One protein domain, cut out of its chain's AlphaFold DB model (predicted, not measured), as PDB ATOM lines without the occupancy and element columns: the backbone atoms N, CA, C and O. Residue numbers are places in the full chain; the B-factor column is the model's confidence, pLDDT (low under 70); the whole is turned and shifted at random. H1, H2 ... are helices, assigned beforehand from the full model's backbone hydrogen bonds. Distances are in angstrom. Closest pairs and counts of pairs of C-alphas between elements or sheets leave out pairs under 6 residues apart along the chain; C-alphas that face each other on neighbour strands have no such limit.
ATOM      1  N   VAL A 118     -39.582 -46.518 -13.373       96.50
ATOM      2  CA  VAL A 118     -39.046 -45.217 -12.941       96.50
ATOM      3  C   VAL A 118     -38.299 -44.520 -14.083       96.50
ATOM      4  O   VAL A 118     -38.527 -43.333 -14.312       96.50
ATOM      5  N   LEU A 119     -37.461 -45.244 -14.835       97.88
ATOM      6  CA  LEU A 119     -36.759 -44.702 -16.002       97.88
ATOM      7  C   LEU A 119     -37.750 -44.189 -17.052       97.88
ATOM      8  O   LEU A 119     -37.638 -43.044 -17.471       97.88
ATOM      9  N   MET A 120     -38.723 -45.004 -17.470       98.56
ATOM     10  CA  MET A 120     -39.687 -44.613 -18.506       98.56
ATOM     11  C   MET A 120     -40.516 -43.392 -18.087       98.56
ATOM     12  O   MET A 120     -40.758 -42.499 -18.902       98.56
ATOM     13  N   MET A 121     -40.894 -43.309 -16.806       97.94
ATOM     14  CA  MET A 121     -41.535 -42.119 -16.250       97.94
ATOM     15  C   MET A 121     -40.636 -40.892 -16.334       97.94
ATOM     16  O   MET A 121     -41.067 -39.866 -16.854       97.94
ATOM     17  N   ASP A 122     -39.403 -40.991 -15.844       97.50
ATOM     18  CA  ASP A 122     -38.477 -39.864 -15.840       97.50
ATOM     19  C   ASP A 122     -38.149 -39.406 -17.271       97.50
ATOM     20  O   ASP A 122     -38.098 -38.207 -17.533       97.50
ATOM     21  N   LEU A 123     -38.019 -40.324 -18.233       98.31
ATOM     22  CA  LEU A 123     -37.896 -39.971 -19.651       98.31
ATOM     23  C   LEU A 123     -39.114 -39.178 -20.141       98.31
ATOM     24  O   LEU A 123     -38.940 -38.123 -20.744       98.31
ATOM     25  N   SER A 124     -40.328 -39.648 -19.839       97.94
ATOM     26  CA  SER A 124     -41.577 -38.987 -20.235       97.94
ATOM     27  C   SER A 124     -41.721 -37.583 -19.642       97.94
ATOM     28  O   SER A 124     -42.156 -36.665 -20.330       97.94
ATOM     29  N   GLU A 125     -41.325 -37.384 -18.382       96.31
ATOM     30  CA  GLU A 125     -41.396 -36.072 -17.724       96.31
ATOM     31  C   GLU A 125     -40.416 -35.043 -18.288       96.31
ATOM     32  O   GLU A 125     -40.648 -33.843 -18.160       96.31
ATOM     33  N   ASN A 126     -39.323 -35.502 -18.890       97.25
ATOM     34  CA  ASN A 126     -38.295 -34.638 -19.458       97.25
ATOM     35  C   ASN A 126     -38.423 -34.507 -20.983       97.25
ATOM     36  O   ASN A 126     -37.458 -34.082 -21.624       97.25
ATOM     37  N   MET A 127     -39.570 -34.878 -21.561       96.62
ATOM     38  CA  MET A 127     -39.811 -34.858 -23.001       96.62
ATOM     39  C   MET A 127     -40.893 -33.840 -23.370       96.62
ATOM     40  O   MET A 127     -41.976 -33.807 -22.784       96.62
ATOM     41  N   GLU A 128     -40.598 -33.004 -24.358       96.75
ATOM     42  CA  GLU A 128     -41.514 -31.990 -24.866       96.75
ATOM     43  C   GLU A 128     -42.494 -32.573 -25.898       96.75
ATOM     44  O   GLU A 128     -42.291 -33.646 -26.473       96.75
ATOM     45  N   ARG A 129     -43.588 -31.852 -26.174       96.69
ATOM     46  CA  ARG A 129     -44.639 -32.327 -27.091       96.69
ATOM     47  C   ARG A 129     -44.126 -32.558 -28.518       96.69
ATOM     48  O   ARG A 129     -44.450 -33.571 -29.122       96.69
ATOM     49  N   ASN A 130     -43.328 -31.640 -29.051       97.62
ATOM     50  CA  ASN A 130     -42.691 -31.745 -30.370       97.62
ATOM     51  C   ASN A 130     -41.712 -32.929 -30.453       97.62
ATOM     52  O   ASN A 130     -41.617 -33.585 -31.493       97.62
ATOM     53  N   GLU A 131     -40.990 -33.219 -29.368       98.19
ATOM     54  CA  GLU A 131     -40.120 -34.395 -29.275       98.19
ATOM     55  C   GLU A 131     -40.954 -35.682 -29.306       98.19
ATOM     56  O   GLU A 131     -40.654 -36.592 -30.080       98.19
ATOM     57  N   LEU A 132     -42.052 -35.727 -28.545       98.31
ATOM     58  CA  LEU A 132     -43.003 -36.836 -28.559       98.31
ATOM     59  C   LEU A 132     -43.616 -37.050 -29.954       98.31
ATOM     60  O   LEU A 132     -43.634 -38.176 -30.448       98.31
ATOM     61  N   GLU A 133     -44.074 -35.988 -30.618       97.75
ATOM     62  CA  GLU A 133     -44.610 -36.050 -31.985       97.75
ATOM     63  C   GLU A 133     -43.572 -36.586 -32.981       97.75
ATOM     64  O   GLU A 133     -43.892 -37.429 -33.825       97.75
ATOM     65  N   SER A 134     -42.311 -36.168 -32.836       98.06
ATOM     66  CA  SER A 134     -41.199 -36.677 -33.643       98.06
ATOM     67  C   SER A 134     -40.985 -38.177 -33.418       98.06
ATOM     68  O   SER A 134     -40.799 -38.924 -34.380       98.06
ATOM     69  N   ILE A 135     -41.069 -38.648 -32.171       98.19
ATOM     70  CA  ILE A 135     -40.985 -40.079 -31.840       98.19
ATOM     71  C   ILE A 135     -42.144 -40.868 -32.445       98.19
ATOM     72  O   ILE A 135     -41.909 -41.901 -33.075       98.19
ATOM     73  N   ILE A 136     -43.379 -40.382 -32.318       97.88
ATOM     74  CA  ILE A 136     -44.558 -41.034 -32.906       97.88
ATOM     75  C   ILE A 136     -44.395 -41.158 -34.428       97.88
ATOM     76  O   ILE A 136     -44.699 -42.208 -34.994       97.88
ATOM     77  N   PHE A 137     -43.882 -40.118 -35.091       96.88
ATOM     78  CA  PHE A 137     -43.619 -40.138 -36.530       96.88
ATOM     79  C   PHE A 137     -42.562 -41.182 -36.920       96.88
ATOM     80  O   PHE A 137     -42.758 -41.946 -37.868       96.88
ATOM     81  N   MET A 138     -41.458 -41.264 -36.177       96.50
ATOM     82  CA  MET A 138     -40.429 -42.279 -36.423       96.50
ATOM     83  C   MET A 138     -40.984 -43.696 -36.276       96.50
ATOM     84  O   MET A 138     -40.680 -44.566 -37.088       96.50
ATOM     85  N   LEU A 139     -41.859 -43.901 -35.294       97.06
ATOM     86  CA  LEU A 139     -42.492 -45.180 -34.998       97.06
ATOM     87  C   LEU A 139     -43.744 -45.463 -35.847       97.06
ATOM     88  O   LEU A 139     -44.519 -46.342 -35.488       97.06
ATOM     89  N   HIS A 140     -43.965 -44.783 -36.977       93.75
ATOM     90  CA  HIS A 140     -45.162 -44.962 -37.822       93.75
ATOM     91  C   HIS A 140     -45.406 -46.403 -38.314       93.75
ATOM     92  O   HIS A 140     -46.527 -46.748 -38.689       93.75
ATOM     93  N   ASN A 141     -44.368 -47.244 -38.351       93.69
ATOM     94  CA  ASN A 141     -44.459 -48.665 -38.695       93.69
ATOM     95  C   ASN A 141     -44.781 -49.571 -37.489       93.69
ATOM     96  O   ASN A 141     -45.144 -50.727 -37.690       93.69
ATOM     97  N   LYS A 142     -44.649 -49.065 -36.255       95.06
ATOM     98  CA  LYS A 142     -44.979 -49.763 -34.998       95.06
ATOM     99  C   LYS A 142     -46.241 -49.210 -34.325       95.06
ATOM    100  O   LYS A 142     -46.922 -49.936 -33.612       95.06
ATOM    101  N   ILE A 143     -46.572 -47.945 -34.574       95.69
ATOM    102  CA  ILE A 143     -47.723 -47.234 -34.019       95.69
ATOM    103  C   ILE A 143     -48.689 -46.916 -35.154       95.69
ATOM    104  O   ILE A 143     -48.386 -46.162 -36.080       95.69
ATOM    105  N   THR A 144     -49.896 -47.470 -35.071       95.06
ATOM    106  CA  THR A 144     -50.944 -47.202 -36.060       95.06
ATOM    107  C   THR A 144     -51.462 -45.765 -35.956       95.06
ATOM    108  O   THR A 144     -51.455 -45.149 -34.891       95.06
ATOM    109  N   LYS A 145     -52.044 -45.247 -37.047       93.88
ATOM    110  CA  LYS A 145     -52.683 -43.916 -37.058       93.88
ATOM    111  C   LYS A 145     -53.775 -43.754 -35.993       93.88
ATOM    112  O   LYS A 145     -54.030 -42.636 -35.561       93.88
ATOM    113  N   ASN A 146     -54.453 -44.839 -35.607       94.31
ATOM    114  CA  ASN A 146     -55.476 -44.792 -34.562       94.31
ATOM    115  C   ASN A 146     -54.851 -44.667 -33.167       94.31
ATOM    116  O   ASN A 146     -55.288 -43.830 -32.385       94.31
ATOM    117  N   GLN A 147     -53.796 -45.438 -32.884       95.69
ATOM    118  CA  GLN A 147     -53.046 -45.335 -31.628       95.69
ATOM    119  C   GLN A 147     -52.392 -43.960 -31.481       95.69
ATOM    120  O   GLN A 147     -52.525 -43.338 -30.435       95.69
ATOM    121  N   ALA A 148     -51.780 -43.437 -32.548       95.44
ATOM    122  CA  ALA A 148     -51.142 -42.120 -32.543       95.44
ATOM    123  C   ALA A 148     -52.077 -40.987 -32.076       95.44
ATOM    124  O   ALA A 148     -51.628 -40.065 -31.408       95.44
ATOM    125  N   LYS A 149     -53.384 -41.070 -32.369       95.56
ATOM    126  CA  LYS A 149     -54.384 -40.082 -31.918       95.56
ATOM    127  C   LYS A 149     -54.689 -40.143 -30.420       95.56
ATOM    128  O   LYS A 149     -55.234 -39.186 -29.883       95.56
ATOM    129  N   GLN A 150     -54.424 -41.279 -29.782       95.38
ATOM    130  CA  GLN A 150     -54.711 -41.521 -28.366       95.38
ATOM    131  C   GLN A 150     -53.486 -41.279 -27.479       95.38
ATOM    132  O   GLN A 150     -53.633 -41.132 -26.269       95.38
ATOM    133  N   ILE A 151     -52.291 -41.236 -28.071       96.81
ATOM    134  CA  ILE A 151     -51.039 -40.989 -27.362       96.81
ATOM    135  C   ILE A 151     -50.999 -39.529 -26.915       96.81
ATOM    136  O   ILE A 151     -51.040 -38.607 -27.727       96.81
ATOM    137  N   THR A 152     -50.903 -39.332 -25.604       96.31
ATOM    138  CA  THR A 152     -50.818 -38.010 -24.966       96.31
ATOM    139  C   THR A 152     -49.473 -37.774 -24.288       96.31
ATOM    140  O   THR A 152     -49.107 -36.631 -24.028       96.31
ATOM    141  N   SER A 153     -48.731 -38.845 -24.018       97.75
ATOM    142  CA  SER A 153     -47.437 -38.825 -23.344       97.75
ATOM    143  C   SER A 153     -46.506 -39.904 -23.897       97.75
ATOM    144  O   SER A 153     -46.943 -40.856 -24.546       97.75
ATOM    145  N   PHE A 154     -45.214 -39.803 -23.586       98.38
ATOM    146  CA  PHE A 154     -44.252 -40.846 -23.943       98.38
ATOM    147  C   PHE A 154     -44.548 -42.186 -23.249       98.38
ATOM    148  O   PHE A 154     -44.264 -43.240 -23.809       98.38
ATOM    149  N   LEU A 155     -45.193 -42.179 -22.078       98.19
ATOM    150  CA  LEU A 155     -45.633 -43.418 -21.425       98.19
ATOM    151  C   LEU A 155     -46.648 -44.194 -22.270       98.19
ATOM    152  O   LEU A 155     -46.587 -45.419 -22.315       98.19
ATOM    153  N   ASP A 156     -47.532 -43.501 -22.994       97.62
ATOM    154  CA  ASP A 156     -48.491 -44.158 -23.889       97.62
ATOM    155  C   ASP A 156     -47.765 -44.850 -25.060       97.62
ATOM    156  O   ASP A 156     -48.138 -45.956 -25.456       97.62
ATOM    157  N   VAL A 157     -46.687 -44.239 -25.573       98.25
ATOM    158  CA  VAL A 157     -45.798 -44.858 -26.576       98.25
ATOM    159  C   VAL A 157     -45.183 -46.137 -26.015       98.25
ATOM    160  O   VAL A 157     -45.261 -47.182 -26.660       98.25
ATOM    161  N   VAL A 158     -44.613 -46.073 -24.809       98.25
ATOM    162  CA  VAL A 158     -44.000 -47.234 -24.146       98.25
ATOM    163  C   VAL A 158     -45.021 -48.358 -23.975       98.25
ATOM    164  O   VAL A 158     -44.735 -49.482 -24.369       98.25
ATOM    165  N   CYS A 159     -46.237 -48.066 -23.503       96.06
ATOM    166  CA  CYS A 159     -47.307 -49.061 -23.379       96.06
ATOM    167  C   CYS A 159     -47.632 -49.761 -24.711       96.06
ATOM    168  O   CYS A 159     -47.787 -50.982 -24.744       96.06
ATOM    169  N   VAL A 160     -47.728 -49.016 -25.819       97.19
ATOM    170  CA  VAL A 160     -47.976 -49.597 -27.154       97.19
ATOM    171  C   VAL A 160     -46.820 -50.503 -27.588       97.19
ATOM    172  O   VAL A 160     -47.039 -51.590 -28.131       97.19
ATOM    173  N   LEU A 161     -45.584 -50.078 -27.337       97.69
ATOM    174  CA  LEU A 161     -44.396 -50.856 -27.676       97.69
ATOM    175  C   LEU A 161     -44.243 -52.106 -26.791       97.69
ATOM    176  O   LEU A 161     -43.837 -53.154 -27.288       97.69
ATOM    177  N   GLU A 162     -44.614 -52.046 -25.510       96.38
ATOM    178  CA  GLU A 162     -44.628 -53.206 -24.605       96.38
ATOM    179  C   GLU A 162     -45.636 -54.260 -25.071       96.38
ATOM    180  O   GLU A 162     -45.310 -55.443 -25.151       96.38
ATOM    181  N   GLN A 163     -46.842 -53.833 -25.459       94.00
ATOM    182  CA  GLN A 163     -47.890 -54.728 -25.970       94.00
ATOM    183  C   GLN A 163     -47.480 -55.461 -27.251       94.00
ATOM    184  O   GLN A 163     -47.962 -56.559 -27.521       94.00
ATOM    185  N   THR A 164     -46.598 -54.852 -28.042       95.25
ATOM    186  CA  THR A 164     -46.064 -55.432 -29.280       95.25
ATOM    187  C   THR A 164     -44.731 -56.159 -29.071       95.25
ATOM    188  O   THR A 164     -44.181 -56.704 -30.024       95.25
ATOM    189  N   GLY A 165     -44.214 -56.218 -27.834       95.56
ATOM    190  CA  GLY A 165     -42.940 -56.869 -27.501       95.56
ATOM    191  C   GLY A 165     -41.708 -56.132 -28.038       95.56
ATOM    192  O   GLY A 165     -40.616 -56.700 -28.163       95.56
ATOM    193  N   GLU A 166     -41.861 -54.863 -28.402       97.31
ATOM    194  CA  GLU A 166     -40.792 -54.050 -28.969       97.31
ATOM    195  C   GLU A 166     -39.872 -53.452 -27.913       97.31
ATOM    196  O   GLU A 166     -38.705 -53.197 -28.207       97.31
ATOM    197  N   VAL A 167     -40.367 -53.283 -26.688       97.75
ATOM    198  CA  VAL A 167     -39.594 -52.771 -25.553       97.75
ATOM    199  C   VAL A 167     -39.916 -53.554 -24.284       97.75
ATOM    200  O   VAL A 167     -41.006 -54.109 -24.139       97.75
ATOM    201  N   SER A 168     -38.948 -53.622 -23.378       96.69
ATOM    202  CA  SER A 168     -39.088 -54.197 -22.037       96.69
ATOM    203  C   SER A 168     -37.984 -53.649 -21.131       96.69
ATOM    204  O   SER A 168     -37.149 -52.865 -21.584       96.69
ATOM    205  N   SER A 169     -37.920 -54.104 -19.875       95.31
ATOM    206  CA  SER A 169     -36.820 -53.746 -18.969       95.31
ATOM    207  C   SER A 169     -35.436 -54.054 -19.542       95.31
ATOM    208  O   SER A 169     -34.502 -53.315 -19.273       95.31
ATOM    209  N   VAL A 170     -35.321 -55.087 -20.384       94.75
ATOM    210  CA  VAL A 170     -34.050 -55.516 -20.989       94.75
ATOM    211  C   VAL A 170     -33.892 -55.012 -22.431       94.75
ATOM    212  O   VAL A 170     -32.773 -54.774 -22.881       94.75
ATOM    213  N   LYS A 171     -35.000 -54.836 -23.165       96.12
ATOM    214  CA  LYS A 171     -35.011 -54.411 -24.574       96.12
ATOM    215  C   LYS A 171     -35.251 -52.902 -24.668       96.12
ATOM    216  O   LYS A 171     -36.394 -52.452 -24.740       96.12
ATOM    217  N   LEU A 172     -34.168 -52.126 -24.658       97.25
ATOM    218  CA  LEU A 172     -34.193 -50.652 -24.646       97.25
ATOM    219  C   LEU A 172     -33.642 -50.008 -25.924       97.25
ATOM    220  O   LEU A 172     -33.652 -48.785 -26.047       97.25
ATOM    221  N   GLU A 173     -33.183 -50.807 -26.885       97.19
ATOM    222  CA  GLU A 173     -32.503 -50.341 -28.097       97.19
ATOM    223  C   GLU A 173     -33.377 -49.379 -28.909       97.19
ATOM    224  O   GLU A 173     -32.904 -48.323 -29.327       97.19
ATOM    225  N   LEU A 174     -34.664 -49.711 -29.068       97.81
ATOM    226  CA  LEU A 174     -35.618 -48.880 -29.805       97.81
ATOM    227  C   LEU A 174     -35.865 -47.539 -29.101       97.81
ATOM    228  O   LEU A 174     -35.907 -46.497 -29.751       97.81
ATOM    229  N   ILE A 175     -35.985 -47.546 -27.769       98.06
ATOM    230  CA  ILE A 175     -36.150 -46.319 -26.980       98.06
ATOM    231  C   ILE A 175     -34.903 -45.438 -27.112       98.06
ATOM    232  O   ILE A 175     -35.018 -44.241 -27.371       98.06
ATOM    233  N   GLU A 176     -33.712 -46.025 -26.988       97.94
ATOM    234  CA  GLU A 176     -32.449 -45.300 -27.137       97.94
ATOM    235  C   GLU A 176     -32.297 -44.709 -28.549       97.94
ATOM    236  O   GLU A 176     -31.851 -43.571 -28.696       97.94
ATOM    237  N   GLU A 177     -32.707 -45.440 -29.587       98.00
ATOM    238  CA  GLU A 177     -32.749 -44.951 -30.967       98.00
ATOM    239  C   GLU A 177     -33.712 -43.767 -31.134       98.00
ATOM    240  O   GLU A 177     -33.317 -42.733 -31.679       98.00
ATOM    241  N   CYS A 178     -34.942 -43.863 -30.626       97.94
ATOM    242  CA  CYS A 178     -35.904 -42.759 -30.664       97.94
ATOM    243  C   CYS A 178     -35.347 -41.503 -29.977       97.94
ATOM    244  O   CYS A 178     -35.374 -40.413 -30.552       97.94
ATOM    245  N   VAL A 179     -34.781 -41.658 -28.778       98.06
ATOM    246  CA  VAL A 179     -34.203 -40.549 -28.004       98.06
ATOM    247  C   VAL A 179     -32.970 -39.951 -28.699       98.06
ATOM    248  O   VAL A 179     -32.774 -38.731 -28.698       98.06
ATOM    249  N   ARG A 180     -32.150 -40.777 -29.358       97.81
ATOM    250  CA  ARG A 180     -31.006 -40.317 -30.160       97.81
ATOM    251  C   ARG A 180     -31.437 -39.460 -31.343       97.81
ATOM    252  O   ARG A 180     -30.796 -38.447 -31.620       97.81
ATOM    253  N   ASN A 181     -32.526 -39.825 -32.008       96.75
ATOM    254  CA  ASN A 181     -33.024 -39.088 -33.164       96.75
ATOM    255  C   ASN A 181     -33.578 -37.701 -32.807       96.75
ATOM    256  O   ASN A 181     -33.358 -36.754 -33.560       96.75
ATOM    257  N   ILE A 182     -34.194 -37.541 -31.630       97.25
ATOM    258  CA  ILE A 182     -34.567 -36.213 -31.101       97.25
ATOM    259  C   ILE A 182     -33.376 -35.459 -30.478       97.25
ATOM    260  O   ILE A 182     -33.539 -34.369 -29.942       97.25
ATOM    261  N   ARG A 183     -32.158 -36.017 -30.567       97.06
ATOM    262  CA  ARG A 183     -30.882 -35.414 -30.135       97.06
ATOM    263  C   ARG A 183     -30.796 -35.092 -28.636       97.06
ATOM    264  O   ARG A 183     -29.986 -34.257 -28.225       97.06
ATOM    265  N   ARG A 184     -31.560 -35.800 -27.802       97.56
ATOM    266  CA  ARG A 184     -31.576 -35.627 -26.340       97.56
ATOM    267  C   ARG A 184     -30.523 -36.479 -25.639       97.56
ATOM    268  O   ARG A 184     -30.805 -37.512 -25.039       97.56
ATOM    269  N   ASN A 185     -29.270 -36.032 -25.717       97.31
ATOM    270  CA  ASN A 185     -28.115 -36.748 -25.158       97.31
ATOM    271  C   ASN A 185     -28.182 -36.952 -23.632       97.31
ATOM    272  O   ASN A 185     -27.623 -37.918 -23.117       97.31
ATOM    273  N   ASP A 186     -28.847 -36.059 -22.902       97.81
ATOM    274  CA  ASP A 186     -29.113 -36.196 -21.469       97.81
ATOM    275  C   ASP A 186     -29.993 -37.419 -21.164       97.81
ATOM    276  O   ASP A 186     -29.689 -38.189 -20.253       97.81
ATOM    277  N   LEU A 187     -31.026 -37.653 -21.974       98.06
ATOM    278  CA  LEU A 187     -31.925 -38.797 -21.840       98.06
ATOM    279  C   LEU A 187     -31.249 -40.110 -22.264       98.06
ATOM    280  O   LEU A 187     -31.420 -41.129 -21.595       98.06
ATOM    281  N   ILE A 188     -30.401 -40.081 -23.302       98.06
ATOM    282  CA  ILE A 188     -29.569 -41.239 -23.687       98.06
ATOM    283  C   ILE A 188     -28.686 -41.673 -22.510       98.06
ATOM    284  O   ILE A 188     -28.631 -42.858 -22.179       98.06
ATOM    285  N   LYS A 189     -28.036 -40.721 -21.827       97.69
ATOM    286  CA  LYS A 189     -27.198 -41.017 -20.653       97.69
ATOM    287  C   LYS A 189     -27.988 -41.680 -19.526       97.69
ATOM    288  O   LYS A 189     -27.452 -42.571 -18.869       97.69
ATOM    289  N   LYS A 190     -29.250 -41.291 -19.307       97.88
ATOM    290  CA  LYS A 190     -30.127 -41.938 -18.315       97.88
ATOM    291  C   LYS A 190     -30.405 -43.401 -18.677       97.88
ATOM    292  O   LYS A 190     -30.256 -44.270 -17.823       97.88
ATOM    293  N   ILE A 191     -30.712 -43.683 -19.948       97.81
ATOM    294  CA  ILE A 191     -30.929 -45.052 -20.454       97.81
ATOM    295  C   ILE A 191     -29.661 -45.903 -20.291       97.81
ATOM    296  O   ILE A 191     -29.715 -47.022 -19.787       97.81
ATOM    297  N   GLN A 192     -28.500 -45.363 -20.657       96.31
ATOM    298  CA  GLN A 192     -27.225 -46.076 -20.534       96.31
ATOM    299  C   GLN A 192     -26.853 -46.347 -19.071       96.31
ATOM    300  O   GLN A 192     -26.440 -47.456 -18.736       96.31
ATOM    301  N   SER A 193     -27.070 -45.371 -18.183       95.94
ATOM    302  CA  SER A 193     -26.844 -45.533 -16.739       95.94
ATOM    303  C   SER A 193     -27.716 -46.645 -16.151       95.94
ATOM    304  O   SER A 193     -27.246 -47.439 -15.336       95.94
ATOM    305  N   TYR A 194     -28.970 -46.745 -16.605       95.81
ATOM    306  CA  TYR A 194     -29.865 -47.832 -16.227       95.81
ATOM    307  C   TYR A 194     -29.310 -49.205 -16.648       95.81
ATOM    308  O   TYR A 194     -29.213 -50.089 -15.799       95.81
ATOM    309  N   ARG A 195     -28.860 -49.370 -17.902       92.81
ATOM    310  CA  ARG A 195     -28.313 -50.651 -18.401       92.81
ATOM    311  C   ARG A 195     -27.079 -51.106 -17.624       92.81
ATOM    312  O   ARG A 195     -26.945 -52.286 -17.302       92.81
ATOM    313  N   VAL A 196     -26.178 -50.179 -17.295       90.25
ATOM    314  CA  VAL A 196     -24.988 -50.488 -16.484       90.25
ATOM    315  C   VAL A 196     -25.399 -50.947 -15.083       90.25
ATOM    316  O   VAL A 196     -24.912 -51.958 -14.591       90.25
ATOM    317  N   CYS A 197     -26.346 -50.259 -14.447       84.19
ATOM    318  CA  CYS A 197     -26.834 -50.653 -13.125       84.19
ATOM    319  C   CYS A 197     -27.553 -52.015 -13.146       84.19
ATOM    320  O   CYS A 197     -27.381 -52.826 -12.236       84.19
ATOM    321  N   GLU A 198     -28.337 -52.297 -14.187       80.75
ATOM    322  CA  GLU A 198     -29.065 -53.562 -14.324       80.75
ATOM    323  C   GLU A 198     -28.131 -54.748 -14.600       80.75
ATOM    324  O   GLU A 198     -28.282 -55.806 -13.990       80.75
ATOM    325  N   THR A 199     -27.106 -54.563 -15.435       74.38
ATOM    326  CA  THR A 199     -26.090 -55.600 -15.693       74.38
ATOM    327  C   THR A 199     -25.282 -55.952 -14.442       74.38
ATOM    328  O   THR A 199     -25.049 -57.133 -14.190       74.38
ATOM    329  N   VAL A 200     -24.941 -54.969 -13.600       73.25
ATOM    330  CA  VAL A 200     -24.285 -55.224 -12.304       73.25
ATOM    331  C   VAL A 200     -25.182 -56.062 -11.387       73.25
ATOM    332  O   VAL A 200     -24.706 -57.027 -10.794       73.25
ATOM    333  N   LYS A 201     -26.489 -55.776 -11.318       65.12
ATOM    334  CA  LYS A 201     -27.434 -56.571 -10.509       65.12
ATOM    335  C   LYS A 201     -27.557 -58.021 -10.989       65.12
ATOM    336  O   LYS A 201     -27.655 -58.914 -10.157       65.12
ATOM    337  N   LEU A 202     -27.519 -58.257 -12.301       59.59
ATOM    338  CA  LEU A 202     -27.582 -59.603 -12.885       59.59
ATOM    339  C   LEU A 202     -26.278 -60.400 -12.710       59.59
ATOM    340  O   LEU A 202     -26.309 -61.627 -12.739       59.59
ATOM    341  N   SER A 203     -25.145 -59.721 -12.509       49.03
ATOM    342  CA  SER A 203     -23.854 -60.368 -12.238       49.03
ATOM    343  C   SER A 203     -23.671 -60.830 -10.785       49.03
ATOM    344  O   SER A 203     -22.751 -61.593 -10.506       49.03
TER     345      SER A 203
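AT A GLANCE: This is residues 118 to 203 of the 259 residues of the protein "CASP8 and FADD-like apoptosis regulator isoform X5" of Ictalurus punctatus (UniProt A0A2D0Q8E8). The long helix H6 packs by its first part on H1 and H5 and runs to one end of an elongated all-helix domain; H4 and H2 complete the body, and short H3 lies at the other end. Printed are 86 residues with six named helices, H1 to H6 in order, compact, radius of gyration of the C-alphas 12.7 A, spans 42 by 25 by 19 A.

IN THESE COORDINATES: H6, residues 185 to 203, measures 27.3 A from first to last C-alpha and ends at C-alpha 203 (-23.854, -60.368, -12.238). H5 is residues 173 to 181, H4 154 to 163, H3 145 to 148, H2 129 to 138. H1, residues 118 to 125, begins at C-alpha 118 (-39.046, -45.217, -12.941).

HOW THE PARTS SIT: H5 and H6 form a hairpin, touching through residues 185 to 191 alone of H6; closest C-alphas Glu 176 and Ile 188, 6.1 A. H6 touches H1 with residues 187 to 194 alone; closest C-alphas Leu 123 and Leu 187, 6.5 A. H1 touches H4; closest C-alphas Ser 124 and Phe 154, 4.9 A. H2 and H5 only just touch, only at their ends, with 3 pairs of C-alphas within 8 A. H3 is near H2 and H4. Every O i to N i+4 pair is within hydrogen-bond range in H1, H2, H4, H5 and H6; H3 is too short for one, and its single O i to N i+3 pair is not within range.

THE WHOLE: The farthest C-alphas, Asn 146 and Ser 203, are 41.7 A apart. The printed part has no cut and no long link; pLDDT is under 70 at residues 201 to 203.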